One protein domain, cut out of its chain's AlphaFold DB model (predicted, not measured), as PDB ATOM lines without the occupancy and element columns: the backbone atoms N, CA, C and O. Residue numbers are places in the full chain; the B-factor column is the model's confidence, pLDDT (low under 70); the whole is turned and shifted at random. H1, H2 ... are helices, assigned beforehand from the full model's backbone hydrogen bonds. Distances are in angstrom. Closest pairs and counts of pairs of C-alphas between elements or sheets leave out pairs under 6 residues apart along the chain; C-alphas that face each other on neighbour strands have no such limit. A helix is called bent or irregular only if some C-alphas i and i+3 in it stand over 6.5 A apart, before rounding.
ATOM      1  N   CYS A 149      30.147  16.196 106.406       91.88
ATOM      2  CA  CYS A 149      28.856  16.664 105.896       91.88
ATOM      3  C   CYS A 149      27.706  16.080 106.722       91.88
ATOM      4  O   CYS A 149      26.845  16.796 107.222       91.88
ATOM      5  N   THR A 150      27.748  14.765 106.933       93.88
ATOM      6  CA  THR A 150      26.760  14.025 107.722       93.88
ATOM      7  C   THR A 150      26.732  14.500 109.181       93.88
ATOM      8  O   THR A 150      25.654  14.574 109.761       93.88
ATOM      9  N   ALA A 151      27.892  14.822 109.764       93.06
ATOM     10  CA  ALA A 151      28.020  15.369 111.112       93.06
ATOM     11  C   ALA A 151      27.429  16.779 111.201       93.06
ATOM     12  O   ALA A 151      26.638  17.042 112.097       93.06
ATOM     13  N   CYS A 152      27.716  17.653 110.233       93.81
ATOM     14  CA  CYS A 152      27.096  18.973 110.188       93.81
ATOM     15  C   CYS A 152      25.566  18.883 110.082       93.81
ATOM     16  O   CYS A 152      24.849  19.558 110.812       93.81
ATOM     17  N   GLU A 153      25.039  18.005 109.225       94.06
ATOM     18  CA  GLU A 153      23.589  17.813 109.139       94.06
ATOM     19  C   GLU A 153      22.982  17.283 110.442       94.06
ATOM     20  O   GLU A 153      21.854  17.633 110.771       94.06
ATOM     21  N   GLU A 154      23.701  16.427 111.171       94.81
ATOM     22  CA  GLU A 154      23.277  15.963 112.495       94.81
ATOM     23  C   GLU A 154      23.269  17.087 113.520       94.81
ATOM     24  O   GLU A 154      22.381  17.097 114.358       94.81
ATOM     25  N   GLU A 155      24.211  18.022 113.431       93.50
ATOM     26  CA  GLU A 155      24.379  19.118 114.383       93.50
ATOM     27  C   GLU A 155      23.439  20.305 114.119       93.50
ATOM     28  O   GLU A 155      22.969  20.923 115.069       93.50
ATOM     29  N   PHE A 156      23.128  20.606 112.855       93.00
ATOM     30  CA  PHE A 156      22.390  21.824 112.483       93.00
ATOM     31  C   PHE A 156      21.082  21.571 111.722       93.00
ATOM     32  O   PHE A 156      20.199  22.426 111.724       93.00
ATOM     33  N   CYS A 157      20.932  20.411 111.069       95.06
ATOM     34  CA  CYS A 157      19.830  20.128 110.137       95.06
ATOM     35  C   CYS A 157      19.094  18.806 110.429       95.06
ATOM     36  O   CYS A 157      18.578  18.155 109.509       95.06
ATOM     37  N   CYS A 158      19.056  18.383 111.695       94.94
ATOM     38  CA  CYS A 158      18.557  17.071 112.109       94.94
ATOM     39  C   CYS A 158      17.053  16.855 111.860       94.94
ATOM     40  O   CYS A 158      16.637  15.734 111.551       94.94
ATOM     41  N   GLU A 159      16.232  17.901 111.953       94.81
ATOM     42  CA  GLU A 159      14.782  17.857 111.728       94.81
ATOM     43  C   GLU A 159      14.426  17.888 110.237       94.81
ATOM     44  O   GLU A 159      13.394  17.357 109.824       94.81
ATOM     45  N   THR A 160      15.287  18.484 109.408       93.38
ATOM     46  CA  THR A 160      15.076  18.636 107.957       93.38
ATOM     47  C   THR A 160      15.863  17.637 107.125       93.38
ATOM     48  O   THR A 160      15.994  17.805 105.914       93.38
ATOM     49  N   ARG A 161      16.430  16.605 107.746       91.69
ATOM     50  CA  ARG A 161      17.248  15.621 107.045       91.69
ATOM     51  C   ARG A 161      16.455  14.908 105.948       91.69
ATOM     52  O   ARG A 161      15.326  14.461 106.157       91.69
ATOM     53  N   CYS A 162      17.071  14.770 104.776       89.06
ATOM     54  CA  CYS A 162      16.434  14.177 103.606       89.06
ATOM     55  C   CYS A 162      16.098  12.689 103.830       89.06
ATOM     56  O   CYS A 162      16.989  11.835 103.859       89.06
ATOM     57  N   ASN A 163      14.805  12.376 103.973       89.75
ATOM     58  CA  ASN A 163      14.289  11.028 104.232       89.75
ATOM     59  C   ASN A 163      13.700  10.378 102.948       89.75
ATOM     60  O   ASN A 163      13.995  10.823 101.845       89.75
ATOM     61  N   GLY A 164      12.921   9.290 103.057       92.94
ATOM     62  CA  GLY A 164      12.390   8.501 101.930       92.94
ATOM     63  C   GLY A 164      11.827   9.316 100.747       92.94
ATOM     64  O   GLY A 164      12.401   9.227  99.659       92.94
ATOM     65  N   PRO A 165      10.727  10.079 100.909       94.50
ATOM     66  CA  PRO A 165      10.207  10.995  99.892       94.50
ATOM     67  C   PRO A 165      11.264  11.900  99.243       94.50
ATOM     68  O   PRO A 165      11.376  11.912  98.014       94.50
ATOM     69  N   CYS A 166      12.068  12.604 100.044       94.88
ATOM     70  CA  CYS A 166      13.160  13.441  99.548       94.88
ATOM     71  C   CYS A 166      14.198  12.648  98.726       94.88
ATOM     72  O   CYS A 166      14.545  13.043  97.613       94.88
ATOM     73  N   GLN A 167      14.637  11.480  99.203       95.12
ATOM     74  CA  GLN A 167      15.577  10.605  98.489       95.12
ATOM     75  C   GLN A 167      14.989  10.080  97.172       95.12
ATOM     76  O   GLN A 167      15.710   9.933  96.182       95.12
ATOM     77  N   GLY A 168      13.678   9.823  97.142       96.56
ATOM     78  CA  GLY A 168      12.948   9.482  95.925       96.56
ATOM     79  C   GLY A 168      13.026  10.602  94.888       96.56
ATOM     80  O   GLY A 168      13.397  10.340  93.744       96.56
ATOM     81  N   TYR A 169      12.769  11.843  95.312       95.75
ATOM     82  CA  TYR A 169      12.904  13.022  94.455       95.75
ATOM     83  C   TYR A 169      14.342  13.208  93.947       95.75
ATOM     84  O   TYR A 169      14.544  13.314  92.740       95.75
ATOM     85  N   ILE A 170      15.350  13.151  94.829       94.31
ATOM     86  CA  ILE A 170      16.770  13.254  94.442       94.31
ATOM     87  C   ILE A 170      17.135  12.183  93.408       94.31
ATOM     88  O   ILE A 170      17.726  12.497  92.377       94.31
ATOM     89  N   THR A 171      16.775  10.923  93.664       96.50
ATOM     90  CA  THR A 171      17.084   9.798  92.764       96.50
ATOM     91  C   THR A 171      16.461  10.009  91.388       96.50
ATOM     92  O   THR A 171      17.095   9.760  90.361       96.50
ATOM     93  N   CYS A 172      15.221  10.484  91.363       97.31
ATOM     94  CA  CYS A 172      14.500  10.771  90.139       97.31
ATOM     95  C   CYS A 172      15.138  11.950  89.370       97.31
ATOM     96  O   CYS A 172      15.455  11.796  88.190       97.31
ATOM     97  N   MET A 173      15.476  13.058  90.044       94.75
ATOM     98  CA  MET A 173      16.177  14.204  89.441       94.75
ATOM     99  C   MET A 173      17.545  13.817  88.868       94.75
ATOM    100  O   MET A 173      17.903  14.233  87.765       94.75
ATOM    101  N   GLN A 174      18.299  12.977  89.583       92.31
ATOM    102  CA  GLN A 174      19.572  12.431  89.104       92.31
ATOM    103  C   GLN A 174      19.386  11.562  87.854       92.31
ATOM    104  O   GLN A 174      20.195  11.631  86.928       92.31
ATOM    105  N   GLY A 175      18.312  10.769  87.807       96.00
ATOM    106  CA  GLY A 175      17.957   9.944  86.654       96.00
ATOM    107  C   GLY A 175      17.645  10.753  85.392       96.00
ATOM    108  O   GLY A 175      17.883  10.257  84.291       96.00
ATOM    109  N   CYS A 176      17.178  11.996  85.538       94.38
ATOM    110  CA  CYS A 176      16.869  12.874  84.410       94.38
ATOM    111  C   CYS A 176      18.107  13.430  83.694       94.38
ATOM    112  O   CYS A 176      18.005  13.830  82.538       94.38
ATOM    113  N   GLY A 177      19.277  13.489  84.346       90.38
ATOM    114  CA  GLY A 177      20.523  13.929  83.702       90.38
ATOM    115  C   GLY A 177      20.471  15.332  83.073       90.38
ATOM    116  O   GLY A 177      21.171  15.577  82.094       90.38
ATOM    117  N   GLY A 178      19.631  16.229  83.604       85.12
ATOM    118  CA  GLY A 178      19.431  17.587  83.078       85.12
ATOM    119  C   GLY A 178      18.298  17.740  82.053       85.12
ATOM    120  O   GLY A 178      18.080  18.850  81.576       85.12
ATOM    121  N   ASP A 179      17.570  16.673  81.704       89.94
ATOM    122  CA  ASP A 179      16.395  16.772  80.829       89.94
ATOM    123  C   ASP A 179      15.240  17.500  81.540       89.94
ATOM    124  O   ASP A 179      14.636  16.965  82.470       89.94
ATOM    125  N   VAL A 180      14.942  18.729  81.105       86.69
ATOM    126  CA  VAL A 180      13.939  19.604  81.741       86.69
ATOM    127  C   VAL A 180      12.537  18.975  81.775       86.69
ATOM    128  O   VAL A 180      11.926  18.988  82.843       86.69
ATOM    129  N   PRO A 181      12.010  18.365  80.689       90.94
ATOM    130  CA  PRO A 181      10.720  17.674  80.750       90.94
ATOM    131  C   PRO A 181      10.679  16.542  81.786       90.94
ATOM    132  O   PRO A 181       9.692  16.420  82.511       90.94
ATOM    133  N   CYS A 182      11.742  15.739  81.887       95.00
ATOM    134  CA  CYS A 182      11.866  14.713  82.921       95.00
ATOM    135  C   CYS A 182      11.901  15.322  84.325       95.00
ATOM    136  O   CYS A 182      11.242  14.805  85.221       95.00
ATOM    137  N   GLN A 183      12.632  16.419  84.537       91.62
ATOM    138  CA  GLN A 183      12.694  17.092  85.839       91.62
ATOM    139  C   GLN A 183      11.331  17.653  86.264       91.62
ATOM    140  O   GLN A 183      10.944  17.507  87.424       91.62
ATOM    141  N   ASP A 184      10.575  18.226  85.326       90.19
ATOM    142  CA  ASP A 184       9.202  18.684  85.564       90.19
ATOM    143  C   ASP A 184       8.270  17.516  85.943       90.19
ATOM    144  O   ASP A 184       7.507  17.617  86.909       90.19
ATOM    145  N   ASP A 185       8.353  16.383  85.233       95.06
ATOM    146  CA  ASP A 185       7.593  15.162  85.552       95.06
ATOM    147  C   ASP A 185       8.001  14.574  86.912       95.06
ATOM    148  O   ASP A 185       7.164  14.150  87.714       95.06
ATOM    149  N   CYS A 186       9.296  14.627  87.214       96.31
ATOM    150  CA  CYS A 186       9.866  14.192  88.474       96.31
ATOM    151  C   CYS A 186       9.337  15.013  89.655       96.31
ATOM    152  O   CYS A 186       8.851  14.449  90.639       96.31
ATOM    153  N   ALA A 187       9.372  16.343  89.543       94.06
ATOM    154  CA  ALA A 187       8.824  17.251  90.542       94.06
ATOM    155  C   ALA A 187       7.311  17.045  90.728       94.06
ATOM    156  O   ALA A 187       6.827  17.027  91.861       94.06
ATOM    157  N   GLY A 188       6.573  16.825  89.634       93.94
ATOM    158  CA  GLY A 188       5.141  16.515  89.671       93.94
ATOM    159  C   GLY A 188       4.818  15.161  90.314       93.94
ATOM    160  O   GLY A 188       3.797  15.028  90.989       93.94
ATOM    161  N   THR A 189       5.693  14.167  90.153       97.00
ATOM    162  CA  THR A 189       5.544  12.829  90.748       97.00
ATOM    163  C   THR A 189       5.920  12.812  92.230       97.00
ATOM    164  O   THR A 189       5.302  12.100  93.023       97.00
ATOM    165  N   HIS A 190       6.909  13.613  92.629       96.50
ATOM    166  CA  HIS A 190       7.487  13.611  93.973       96.50
ATOM    167  C   HIS A 190       7.179  14.890  94.768       96.50
ATOM    168  O   HIS A 190       8.061  15.425  95.431       96.50
ATOM    169  N   VAL A 191       5.931  15.367  94.758       94.56
ATOM    170  CA  VAL A 191       5.539  16.642  95.405       94.56
ATOM    171  C   VAL A 191       5.971  16.738  96.877       94.56
ATOM    172  O   VAL A 191       6.529  17.752  97.294       94.56
ATOM    173  N   GLU A 192       5.769  15.679  97.668       93.31
ATOM    174  CA  GLU A 192       6.227  15.638  99.068       93.31
ATOM    175  C   GLU A 192       7.759  15.687  99.168       93.31
ATOM    176  O   GLU A 192       8.312  16.408  99.999       93.31
ATOM    177  N   GLY A 193       8.444  14.971  98.271       95.00
ATOM    178  CA  GLY A 193       9.901  14.951  98.191       95.00
ATOM    179  C   GLY A 193      10.498  16.303  97.809       95.00
ATOM    180  O   GLY A 193      11.527  16.667  98.364       95.00
ATOM    181  N   VAL A 194       9.835  17.084  96.948       94.50
ATOM    182  CA  VAL A 194      10.241  18.462  96.615       94.50
ATOM    183  C   VAL A 194      10.191  19.352  97.857       94.50
ATOM    184  O   VAL A 194      11.144  20.077  98.132       94.50
ATOM    185  N   ALA A 195       9.106  19.287  98.636       92.44
ATOM    186  CA  ALA A 195       8.953  20.102  99.842       92.44
ATOM    187  C   ALA A 195       9.953  19.722 100.947       92.44
ATOM    188  O   ALA A 195      10.423  20.580 101.693       92.44
ATOM    189  N   GLU A 196      10.266  18.436 101.105       94.44
ATOM    190  CA  GLU A 196      11.325  17.996 102.018       94.44
ATOM    191  C   GLU A 196      12.718  18.383 101.522       94.44
ATOM    192  O   GLU A 196      13.516  18.885 102.308       94.44
ATOM    193  N   PHE A 197      12.997  18.209 100.230       94.00
ATOM    194  CA  PHE A 197      14.278  18.575  99.635       94.00
ATOM    195  C   PHE A 197      14.550  20.074  99.743       94.00
ATOM    196  O   PHE A 197      15.648  20.465 100.124       94.00
ATOM    197  N   GLY A 198      13.546  20.909  99.473       92.38
ATOM    198  CA  GLY A 198      13.649  22.354  99.635       92.38
ATOM    199  C   GLY A 198      13.990  22.760 101.072       92.38
ATOM    200  O   GLY A 198      14.911  23.542 101.288       92.38
ATOM    201  N   ARG A 199      13.329  22.158 102.072       92.94
ATOM    202  CA  ARG A 199      13.625  22.389 103.500       92.94
ATOM    203  C   ARG A 199      15.008  21.891 103.918       92.94
ATOM    204  O   ARG A 199      15.690  22.572 104.676       92.94
ATOM    205  N   TRP A 200      15.421  20.730 103.418       94.25
ATOM    206  CA  TRP A 200      16.768  20.207 103.629       94.25
ATOM    207  C   TRP A 200      17.821  21.157 103.053       94.25
ATOM    208  O   TRP A 200      18.744  21.542 103.762       94.25
ATOM    209  N   LEU A 201      17.640  21.605 101.807       92.25
ATOM    210  CA  LEU A 201      18.554  22.524 101.128       92.25
ATOM    211  C   LEU A 201      18.580  23.911 101.792       92.25
ATOM    212  O   LEU A 201      19.644  24.525 101.882       92.25
ATOM    213  N   ALA A 202      17.428  24.379 102.282       92.00
ATOM    214  CA  ALA A 202      17.292  25.615 103.046       92.00
ATOM    215  C   ALA A 202      18.166  25.620 104.307       92.00
ATOM    216  O   ALA A 202      18.729  26.655 104.629       92.00
ATOM    217  N   CYS A 203      18.308  24.476 104.986       94.06
ATOM    218  CA  CYS A 203      19.190  24.338 106.145       94.06
ATOM    219  C   CYS A 203      20.645  24.036 105.758       94.06
ATOM    220  O   CYS A 203      21.581  24.631 106.292       94.06
ATOM    221  N   GLN A 204      20.847  23.114 104.813       92.31
ATOM    222  CA  GLN A 204      22.171  22.602 104.479       92.31
ATOM    223  C   GLN A 204      23.070  23.682 103.868       92.31
ATOM    224  O   GLN A 204      24.259  23.712 104.170       92.31
ATOM    225  N   LEU A 205      22.540  24.557 103.006       90.62
ATOM    226  CA  LEU A 205      23.374  25.547 102.325       90.62
ATOM    227  C   LEU A 205      23.939  26.632 103.259       90.62
ATOM    228  O   LEU A 205      25.134  26.900 103.152       90.62
ATOM    229  N   PRO A 206      23.162  27.222 104.183       88.31
ATOM    230  CA  PRO A 206      23.712  28.152 105.171       88.31
ATOM    231  C   PRO A 206      24.705  27.509 106.152       88.31
ATOM    232  O   PRO A 206      25.731  28.114 106.446       88.31
ATOM    233  N   HIS A 207      24.437  26.284 106.632       88.69
ATOM    234  CA  HIS A 207      25.216  25.679 107.727       88.69
ATOM    235  C   HIS A 207      26.316  24.712 107.281       88.69
ATOM    236  O   HIS A 207      27.404  24.691 107.848       88.69
ATOM    237  N   CYS A 208      26.042  23.883 106.273       90.81
ATOM    238  CA  CYS A 208      26.833  22.683 105.976       90.81
ATOM    239  C   CYS A 208      27.579  22.702 104.645       90.81
ATOM    240  O   CYS A 208      28.282  21.741 104.315       90.81
ATOM    241  N   ARG A 209      27.474  23.798 103.892       87.25
ATOM    242  CA  ARG A 209      28.138  24.016 102.600       87.25
ATOM    243  C   ARG A 209      29.597  23.566 102.583       87.25
ATOM    244  O   ARG A 209      29.973  22.742 101.747       87.25
ATOM    245  N   ASP A 210      30.399  24.086 103.509       83.12
ATOM    246  CA  ASP A 210      31.856  23.904 103.497       83.12
ATOM    247  C   ASP A 210      32.259  22.441 103.755       83.12
ATOM    248  O   ASP A 210      33.333  21.994 103.345       83.12
ATOM    249  N   TYR A 211      31.362  21.660 104.360       86.62
ATOM    250  CA  TYR A 211      31.563  20.243 104.650       86.62
ATOM    251  C   TYR A 211      31.027  19.324 103.547       86.62
ATOM    252  O   TYR A 211      31.543  18.219 103.360       86.62
ATOM    253  N   CYS A 212      30.007  19.758 102.804       85.62
ATOM    254  CA  CYS A 212      29.251  18.897 101.894       85.62
ATOM    255  C   CYS A 212      29.757  18.862 100.442       85.62
ATOM    256  O   CYS A 212      29.213  18.082  99.658       85.62
ATOM    257  N   GLN A 213      30.795  19.639 100.082       65.94
ATOM    258  CA  GLN A 213      31.548  19.657  98.798       65.94
ATOM    259  C   GLN A 213      30.734  19.705  97.487       65.94
ATOM    260  O   GLN A 213      31.308  19.686  96.398       65.94
ATOM    261  N   SER A 214      29.408  19.740  97.550       63.94
ATOM    262  CA  SER A 214      28.536  19.452  96.411       63.94
ATOM    263  C   SER A 214      28.053  20.711  95.706       63.94
ATOM    264  O   SER A 214      27.589  20.617  94.573       63.94
ATOM    265  N   LEU A 215      28.207  21.882  96.324       64.12
ATOM    266  CA  LEU A 215      27.808  23.167  95.766       64.12
ATOM    267  C   LEU A 215      28.855  24.207  96.174       64.12
ATOM    268  O   LEU A 215      28.973  24.536  97.350       64.12
ATOM    269  N   ILE A 216      29.637  24.694  95.207       65.94
ATOM    270  CA  ILE A 216      30.400  25.936  95.372       65.94
ATOM    271  C   ILE A 216      29.435  27.040  94.934       65.94
ATOM    272  O   ILE A 216      29.208  27.166  93.726       65.94
ATOM    273  N   PRO A 217      28.783  27.759  95.863       72.94
ATOM    274  CA  PRO A 217      27.875  28.831  95.485       72.94
ATOM    275  C   PRO A 217      28.640  29.931  94.745       72.94
ATOM    276  O   PRO A 217      29.847  30.110  94.931       72.94
ATOM    277  N   SER A 218      27.936  30.686  93.900       82.38
ATOM    278  CA  SER A 218      28.476  31.957  93.426       82.38
ATOM    279  C   SER A 218      28.730  32.874  94.635       82.38
ATOM    280  O   SER A 218      28.025  32.755  95.641       82.38
ATOM    281  N   PRO A 219      29.682  33.823  94.564       82.31
ATOM    282  CA  PRO A 219      29.885  34.801  95.638       82.31
ATOM    283  C   PRO A 219      28.600  35.557  96.014       82.31
ATOM    284  O   PRO A 219      28.407  35.940  97.165       82.31
ATOM    285  N   CYS A 220      27.692  35.735  95.048       86.00
ATOM    286  CA  CYS A 220      26.400  36.363  95.285       86.00
ATOM    287  C   CYS A 220      25.448  35.471  96.091       86.00
ATOM    288  O   CYS A 220      24.844  35.933  97.059       86.00
ATOM    289  N   LEU A 221      25.356  34.181  95.747       86.88
ATOM    290  CA  LEU A 221      24.595  33.220  96.541       86.88
ATOM    291  C   LEU A 221      25.193  33.077  97.945       86.88
ATOM    292  O   LEU A 221      24.445  33.017  98.911       86.88
ATOM    293  N   GLU A 222      26.519  33.087  98.086       85.31
ATOM    294  CA  GLU A 222      27.175  33.093  99.397       85.31
ATOM    295  C   GLU A 222      26.767  34.309 100.239       85.31
ATOM    296  O   GLU A 222      26.334  34.133 101.376       85.31
ATOM    297  N   CYS A 223      26.810  35.517  99.671       85.94
ATOM    298  CA  CYS A 223      26.323  36.713 100.355       85.94
ATOM    299  C   CYS A 223      24.840  36.586 100.743       85.94
ATOM    300  O   CYS A 223      24.471  36.858 101.885       85.94
ATOM    301  N   GLY A 224      23.995  36.095  99.832       88.19
ATOM    302  CA  GLY A 224      22.577  35.866 100.105       88.19
ATOM    303  C   GLY A 224      22.325  34.834 101.208       88.19
ATOM    304  O   GLY A 224      21.423  35.019 102.016       88.19
ATOM    305  N   LEU A 225      23.123  33.771 101.289       87.62
ATOM    306  CA  LEU A 225      23.009  32.770 102.354       87.62
ATOM    307  C   LEU A 225      23.438  33.321 103.718       87.62
ATOM    308  O   LEU A 225      22.905  32.874 104.725       87.62
ATOM    309  N   VAL A 226      24.371  34.275 103.757       83.00
ATOM    310  CA  VAL A 226      24.846  34.893 105.006       83.00
ATOM    311  C   VAL A 226      23.900  35.997 105.479       83.00
ATOM    312  O   VAL A 226      23.507  36.019 106.642       83.00
ATOM    313  N   HIS A 227      23.517  36.911 104.589       83.19
ATOM    314  CA  HIS A 227      22.771  38.117 104.962       83.19
ATOM    315  C   HIS A 227      21.254  37.974 104.812       83.19
ATOM    316  O   HIS A 227      20.503  38.732 105.420       83.19
ATOM    317  N   CYS A 228      20.797  36.997 104.026       89.12
ATOM    318  CA  CYS A 228      19.389  36.793 103.684       89.12
ATOM    319  C   CYS A 228      18.933  35.354 103.947       89.12
ATOM    320  O   CYS A 228      18.049  34.845 103.252       89.12
ATOM    321  N   ALA A 229      19.549  34.691 104.931       89.06
ATOM    322  CA  ALA A 229      19.308  33.288 105.252       89.06
ATOM    323  C   ALA A 229      17.826  32.999 105.539       89.06
ATOM    324  O   ALA A 229      17.288  32.015 105.040       89.06
ATOM    325  N   ASP A 230      17.142  33.877 106.279       88.44
ATOM    326  CA  ASP A 230      15.725  33.708 106.613       88.44
ATOM    327  C   ASP A 230      14.837  33.793 105.360       88.44
ATOM    328  O   ASP A 230      14.009  32.914 105.140       88.44
ATOM    329  N   GLN A 231      15.046  34.785 104.483       92.75
ATOM    330  CA  GLN A 231      14.288  34.903 103.226       92.75
ATOM    331  C   GLN A 231      14.616  33.756 102.262       92.75
ATOM    332  O   GLN A 231      13.738  33.267 101.543       92.75
ATOM    333  N   TYR A 232      15.874  33.311 102.254       92.69
ATOM    334  CA  TYR A 232      16.294  32.122 101.530       92.69
ATOM    335  C   TYR A 232      15.555  30.886 102.055       92.69
ATOM    336  O   TYR A 232      14.983  30.140 101.263       92.69
ATOM    337  N   ALA A 233      15.487  30.693 103.373       92.75
ATOM    338  CA  ALA A 233      14.805  29.562 103.989       92.75
ATOM    339  C   ALA A 233      13.279  29.612 103.808       92.75
ATOM    340  O   ALA A 233      12.676  28.570 103.543       92.75
ATOM    341  N   ASP A 234      12.667  30.799 103.855       92.44
ATOM    342  CA  ASP A 234      11.252  31.023 103.540       92.44
ATOM    343  C   ASP A 234      10.929  30.606 102.092       92.44
ATOM    344  O   ASP A 234       9.933  29.920 101.836       92.44
ATOM    345  N   CYS A 235      11.776  30.990 101.128       94.94
ATOM    346  CA  CYS A 235      11.603  30.594  99.732       94.94
ATOM    347  C   CYS A 235      11.925  29.109  99.520       94.94
ATOM    348  O   CYS A 235      11.062  28.343  99.103       94.94
ATOM    349  N   PHE A 236      13.139  28.654  99.815       92.88
ATOM    350  CA  PHE A 236      13.560  27.290  99.497       92.88
ATOM    351  C   PHE A 236      12.852  26.237 100.357       92.88
ATOM    352  O   PHE A 236      12.618  25.130  99.882       92.88
ATOM    353  N   GLY A 237      12.393  26.586 101.562       89.62
ATOM    354  CA  GLY A 237      11.499  25.749 102.363       89.62
ATOM    355  C   GLY A 237      10.090  25.590 101.773       89.62
ATOM    356  O   GLY A 237       9.355  24.685 102.178       89.62
ATOM    357  N   ASN A 238       9.708  26.423 100.800       94.44
ATOM    358  CA  ASN A 238       8.451  26.347 100.064       94.44
ATOM    359  C   ASN A 238       8.652  25.670  98.695       94.44
ATOM    360  O   ASN A 238       9.372  26.170  97.832       94.44
ATOM    361  N   ALA A 239       7.947  24.559  98.455       93.75
ATOM    362  CA  ALA A 239       8.080  23.782  97.219       93.75
ATOM    363  C   ALA A 239       7.853  24.615  95.944       93.75
ATOM    364  O   ALA A 239       8.597  24.464  94.977       93.75
ATOM    365  N   SER A 240       6.868  25.516  95.936       94.81
ATOM    366  CA  SER A 240       6.581  26.353  94.769       94.81
ATOM    367  C   SER A 240       7.686  27.372  94.513       94.81
ATOM    368  O   SER A 240       8.036  27.599  93.358       94.81
ATOM    369  N   CYS A 241       8.272  27.964  95.559       96.25
ATOM    370  CA  CYS A 241       9.369  28.920  95.394       96.25
ATOM    371  C   CYS A 241      10.678  28.243  94.982       96.25
ATOM    372  O   CYS A 241      11.336  28.722  94.057       96.25
ATOM    373  N   TYR A 242      10.972  27.061  95.533       92.50
ATOM    374  CA  TYR A 242      12.040  26.190  95.041       92.50
ATOM    375  C   TYR A 242      11.858  25.834  93.551       92.50
ATOM    376  O   TYR A 242      12.779  26.000  92.752       92.50
ATOM    377  N   LEU A 243      10.668  25.387  93.132       92.88
ATOM    378  CA  LEU A 243      10.422  25.028  91.728       92.88
ATOM    379  C   LEU A 243      10.442  26.245  90.799       92.88
ATOM    380  O   LEU A 243      10.932  26.146  89.673       92.88
ATOM    381  N   ARG A 244       9.975  27.409  91.269       94.81
ATOM    382  CA  ARG A 244      10.147  28.671  90.547       94.81
ATOM    383  C   ARG A 244      11.639  28.933  90.339       94.81
ATOM    384  O   ARG A 244      12.030  29.198  89.205       94.81
ATOM    385  N   PHE A 245      12.460  28.883  91.391       92.62
ATOM    386  CA  PHE A 245      13.902  29.132  91.288       92.62
ATOM    387  C   PHE A 245      14.537  28.301  90.166       92.62
ATOM    388  O   PHE A 245      15.159  28.861  89.268       92.62
ATOM    389  N   TRP A 246      14.270  26.993  90.149       89.75
ATOM    390  CA  TRP A 246      14.766  26.084  89.111       89.75
ATOM    391  C   TRP A 246      14.206  26.349  87.716       89.75
ATOM    392  O   TRP A 246      14.926  26.235  86.730       89.75
ATOM    393  N   CYS A 247      12.933  26.731  87.607       92.50
ATOM    394  CA  CYS A 247      12.367  27.151  86.328       92.50
ATOM    395  C   CYS A 247      13.139  28.363  85.776       92.50
ATOM    396  O   CYS A 247      13.576  28.355  84.626       92.50
ATOM    397  N   GLY A 248      13.374  29.371  86.625       90.25
ATOM    398  CA  GLY A 248      14.075  30.600  86.263       90.25
ATOM    399  C   GLY A 248      15.565  30.416  85.969       90.25
ATOM    400  O   GLY A 248      16.085  31.116  85.107       90.25
ATOM    401  N   SER A 249      16.249  29.471  86.621       86.56
ATOM    402  CA  SER A 249      17.685  29.234  86.388       86.56
ATOM    403  C   SER A 249      17.991  28.662  84.999       86.56
ATOM    404  O   SER A 249      19.119  28.751  84.526       86.56
ATOM    405  N   SER A 250      16.983  28.108  84.321       84.88
ATOM    406  CA  SER A 250      17.083  27.648  82.930       84.88
ATOM    407  C   SER A 250      16.681  28.704  81.892       84.88
ATOM    408  O   SER A 250      16.782  28.454  80.689       84.88
ATOM    409  N   CYS A 251      16.199  29.869  82.335       89.12
ATOM    410  CA  CYS A 251      15.707  30.920  81.457       89.12
ATOM    411  C   CYS A 251      16.825  31.849  80.976       89.12
ATOM    412  O   CYS A 251      17.644  32.318  81.751       89.12
ATOM    413  N   ASP A 252      16.770  32.210  79.696       91.25
ATOM    414  CA  ASP A 252      17.657  33.178  79.036       91.25
ATOM    415  C   ASP A 252      16.894  34.409  78.500       91.25
ATOM    416  O   ASP A 252      17.461  35.312  77.885       91.25
ATOM    417  N   THR A 253      15.574  34.453  78.707       91.94
ATOM    418  CA  THR A 253      14.690  35.496  78.175       91.94
ATOM    419  C   THR A 253      13.640  35.932  79.189       91.94
ATOM    420  O   THR A 253      13.111  35.134  79.961       91.94
ATOM    421  N   ALA A 254      13.239  37.205  79.117       93.56
ATOM    422  CA  ALA A 254      12.164  37.751  79.951       93.56
ATOM    423  C   ALA A 254      10.831  36.992  79.790       93.56
ATOM    424  O   ALA A 254      10.093  36.830  80.757       93.56
ATOM    425  N   ALA A 255      10.530  36.500  78.583       95.81
ATOM    426  CA  ALA A 255       9.326  35.709  78.330       95.81
ATOM    427  C   ALA A 255       9.350  34.360  79.072       95.81
ATOM    428  O   ALA A 255       8.310  33.924  79.566       95.81
ATOM    429  N   CYS A 256      10.521  33.724  79.190       94.75
ATOM    430  CA  CYS A 256      10.689  32.504  79.977       94.75
ATOM    431  C   CYS A 256      10.463  32.772  81.473       94.75
ATOM    432  O   CYS A 256       9.648  32.089  82.091       94.75
ATOM    433  N   TYR A 257      11.066  33.828  82.034       92.81
ATOM    434  CA  TYR A 257      10.836  34.205  83.435       92.81
ATOM    435  C   TYR A 257       9.360  34.494  83.728       92.81
ATOM    436  O   TYR A 257       8.816  33.974  84.698       92.81
ATOM    437  N   GLN A 258       8.678  35.238  82.851       95.44
ATOM    438  CA  GLN A 258       7.238  35.488  82.981       95.44
ATOM    439  C   GLN A 258       6.414  34.194  82.944       95.44
ATOM    440  O   GLN A 258       5.415  34.083  83.653       95.44
ATOM    441  N   ALA A 259       6.821  33.207  82.138       95.50
ATOM    442  CA  ALA A 259       6.172  31.901  82.116       95.50
ATOM    443  C   ALA A 259       6.384  31.139  83.435       95.50
ATOM    444  O   ALA A 259       5.434  30.543  83.942       95.50
ATOM    445  N   CYS A 260       7.580  31.202  84.027       95.50
ATOM    446  CA  CYS A 260       7.851  30.633  85.349       95.50
ATOM    447  C   CYS A 260       7.039  31.324  86.457       95.50
ATOM    448  O   CYS A 260       6.425  30.641  87.275       95.50
ATOM    449  N   ASP A 261       6.966  32.657  86.450       96.00
ATOM    450  CA  ASP A 261       6.180  33.436  87.418       96.00
ATOM    451  C   ASP A 261       4.676  33.147  87.298       96.00
ATOM    452  O   ASP A 261       3.955  33.146  88.297       96.00
ATOM    453  N   ALA A 262       4.191  32.878  86.080       96.94
ATOM    454  CA  ALA A 262       2.815  32.459  85.831       96.94
ATOM    455  C   ALA A 262       2.550  30.999  86.240       96.94
ATOM    456  O   ALA A 262       1.425  30.677  86.626       96.94
ATOM    457  N   LYS A 263       3.561  30.121  86.153       95.06
ATOM    458  CA  LYS A 263       3.489  28.714  86.591       95.06
ATOM    459  C   LYS A 263       3.465  28.598  88.120       95.06
ATOM    460  O   LYS A 263       2.779  27.716  88.627       95.06
ATOM    461  N   TYR A 264       4.152  29.496  88.835       95.75
ATOM    462  CA  TYR A 264       4.274  29.494  90.302       95.75
ATOM    463  C   TYR A 264       3.915  30.857  90.926       95.75
ATOM    464  O   TYR A 264       4.762  31.503  91.545       95.75
ATOM    465  N   PRO A 265       2.670  31.341  90.789       95.88
ATOM    466  CA  PRO A 265       2.303  32.689  91.221       95.88
ATOM    467  C   PRO A 265       2.464  32.921  92.732       95.88
ATOM    468  O   PRO A 265       2.786  34.031  93.157       95.88
ATOM    469  N   GLU A 266       2.277  31.886  93.550       93.12
ATOM    470  CA  GLU A 266       2.468  31.922  95.002       93.12
ATOM    471  C   GLU A 266       3.938  32.071  95.423       93.12
ATOM    472  O   GLU A 266       4.212  32.537  96.528       93.12
ATOM    473  N   ALA A 267       4.883  31.729  94.542       95.50
ATOM    474  CA  ALA A 267       6.313  31.866  94.797       95.50
ATOM    475  C   ALA A 267       6.809  33.308  94.664       95.50
ATOM    476  O   ALA A 267       7.826  33.658  95.256       95.50
ATOM    477  N   ASN A 268       6.112  34.148  93.893       93.50
ATOM    478  CA  ASN A 268       6.623  35.459  93.486       93.50
ATOM    479  C   ASN A 268       6.898  36.384  94.679       93.50
ATOM    480  O   ASN A 268       7.872  37.128  94.662       93.50
ATOM    481  N   ALA A 269       6.072  36.315  95.727       95.00
ATOM    482  CA  ALA A 269       6.278  37.114  96.934       95.00
ATOM    483  C   ALA A 269       7.515  36.661  97.726       95.00
ATOM    484  O   ALA A 269       8.308  37.502  98.140       95.00
ATOM    485  N   LEU A 270       7.704  35.347  97.894       94.62
ATOM    486  CA  LEU A 270       8.845  34.772  98.619       94.62
ATOM    487  C   LEU A 270      10.156  34.993  97.855       94.62
ATOM    488  O   LEU A 270      11.136  35.473  98.415       94.62
ATOM    489  N   MET A 271      10.138  34.727  96.548       94.88
ATOM    490  CA  MET A 271      11.268  34.971  95.653       94.88
ATOM    491  C   MET A 271      11.627  36.459  95.620       94.88
ATOM    492  O   MET A 271      12.794  36.815  95.735       94.88
ATOM    493  N   GLY A 272      10.629  37.341  95.508       91.88
ATOM    494  CA  GLY A 272      10.837  38.787  95.529       91.88
ATOM    495  C   GLY A 272      11.429  39.286  96.847       91.88
ATOM    496  O   GLY A 272      12.308  40.138  96.815       91.88
ATOM    497  N   ALA A 273      11.000  38.742  97.990       92.06
ATOM    498  CA  ALA A 273      11.558  39.092  99.295       92.06
ATOM    499  C   ALA A 273      13.033  38.680  99.424       92.06
ATOM    500  O   ALA A 273      13.850  39.475  99.885       92.06
ATOM    501  N   TRP A 274      13.383  37.473  98.970       92.69
ATOM    502  CA  TRP A 274      14.773  37.019  98.954       92.69
ATOM    503  C   TRP A 274      15.639  37.863  98.013       92.69
ATOM    504  O   TRP A 274      16.666  38.384  98.439       92.69
ATOM    505  N   LEU A 275      15.193  38.085  96.772       90.12
ATOM    506  CA  LEU A 275      15.916  38.910  95.799       90.12
ATOM    507  C   LEU A 275      16.069  40.367  96.251       90.12
ATOM    508  O   LEU A 275      17.109  40.964  95.999       90.12
ATOM    509  N   LEU A 276      15.061  40.939  96.918       88.75
ATOM    510  CA  LEU A 276      15.149  42.286  97.482       88.75
ATOM    511  C   LEU A 276      16.196  42.349  98.595       88.75
ATOM    512  O   LEU A 276      17.029  43.246  98.575       88.75
ATOM    513  N   CYS A 277      16.210  41.372  99.507       89.00
ATOM    514  CA  CYS A 277      17.230  41.305 100.551       89.00
ATOM    515  C   CYS A 277      18.642  41.190  99.960       89.00
ATOM    516  O   CYS A 277      19.540  41.920 100.381       89.00
ATOM    517  N   VAL A 278      18.838  40.318  98.962       87.19
ATOM    518  CA  VAL A 278      20.123  40.205  98.253       87.19
ATOM    519  C   VAL A 278      20.468  41.525  97.565       87.19
ATOM    520  O   VAL A 278      21.611  41.968  97.623       87.19
ATOM    521  N   GLY A 279      19.482  42.181  96.953       84.62
ATOM    522  CA  GLY A 279      19.622  43.506  96.360       84.62
ATOM    523  C   GLY A 279      20.175  44.531  97.349       84.62
ATOM    524  O   GLY A 279      21.181  45.182  97.083       84.62
ATOM    525  N   ASP A 280      19.544  44.628  98.513       81.12
ATOM    526  CA  ASP A 280      19.874  45.620  99.533       81.12
ATOM    527  C   ASP A 280      21.183  45.300 100.275       81.12
ATOM    528  O   ASP A 280      21.889  46.216 100.694       81.12
ATOM    529  N   SER A 281      21.518  44.013 100.429       81.06
ATOM    530  CA  SER A 281      22.640  43.562 101.269       81.06
ATOM    531  C   SER A 281      23.906  43.214 100.482       81.06
ATOM    532  O   SER A 281      24.987  43.189 101.063       81.06
ATOM    533  N   CYS A 282      23.790  42.921  99.182       82.88
ATOM    534  CA  CYS A 282      24.883  42.336  98.399       82.88
ATOM    535  C   CYS A 282      25.233  43.085  97.098       82.88
ATOM    536  O   CYS A 282      26.286  42.800  96.514       82.88
ATOM    537  N   LEU A 283      24.401  44.026  96.621       77.81
ATOM    538  CA  LEU A 283      24.745  44.873  95.464       77.81
ATOM    539  C   LEU A 283      25.810  45.916  95.844       77.81
ATOM    540  O   LEU A 283      25.762  46.489  96.929       77.81
TER     541      LEU A 283
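This is residues 149 to 283 of the 292 residues of an uncharacterized protein of Polyangiaceae bacterium (UniProt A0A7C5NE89). Three helices, H4, H6 and H9, lie roughly side by side in a row, neighbours running opposite ways, and shorter helices are set across its two ends. The helical hairpins H2-H3 and H7-H8 are at the end where H4 and H9 begin, while H1 and H5 pack across the other end, where H4 has a sharp kink. The printed part has 135 residues with nine named helices, H1 to H9 in chain order, and no named strand; the class is all helix. It is compact, with a radius of gyration of the C-alphas of 14.7 A and spans of 43 by 37 by 23 A.

H1, residues 149 to 156, begins at C-alpha 149 (28.856, 16.664, 105.896). H2 is residues 164 to 176, 18.6 A long, and H3 is residues 180 to 189, 14.1 A. H4, residues 191 to 212, measures 24.7 A from its first C-alpha (5.539, 16.642, 95.405) to its last; it has a kink of 79 degrees near residue 206 and is irregular, with C-alphas 207 and 210 8.1 A apart. H5 is residues 219 to 227, H6 residues 229 to 236, H7 residues 239 to 249, 15.5 A, and H8 residues 254 to 263, 14.2 A. H9, residues 267 to 282, 21.6 A, ends at C-alpha 282 (24.883, 42.336, 98.399).

H4 is the hub, touching five helices. With residues 203 to 212 alone it touches H1, about perpendicular at 79 degrees; the closest C-alphas, of Cys 149 and Cys 212, are 4.6 A apart. With residues 192 to 197 alone it touches H2, at 84 degrees, closest at the C-alphas of Cys 166 and Gly 193, 3.8 A. H2 and H3 form a helical hairpin at a shallow tilt of 19 degrees, closest at the C-alphas of Cys 176 and Cys 182, 5.5 A. H4 touches H6 with residues 198 to 206 alone, opposite ways at 32 degrees, only just shallow; the C-alphas of Ala 202 and Ala 233 come closest, at 4.8 A. H6 touches H9 opposite ways at a shallow tilt of 28 degrees, closest at the C-alphas of Gln 231 and Trp 274, 4.8 A. H7 touches H4 at the C-alphas of Ala 195 and Ala 239, 4.6 A, and H9 at those of Cys 241 and Ala 267, 4.3 A. H7 and H8 form a helical hairpin at 15 degrees, closest at the C-alphas of Gly 248 and Tyr 257, 5.6 A. H5 touches H9 about perpendicular, at 82 degrees, closest at the C-alphas of Gly 224 and Val 278, 5.3 A. H4 and H9 are apart. Each O i to N i+4 pair is within hydrogen-bond range in H1, H2, H3, H5, H6, H7, H8 and H9; in H4 14 of 18 are.

The C-alphas farthest apart, of Ala 151 and Ala 255, are 42.9 A from each other. The printed part has no cut and no long link. Its mean pLDDT is 90.7, and residues 213 to 216 are under 70.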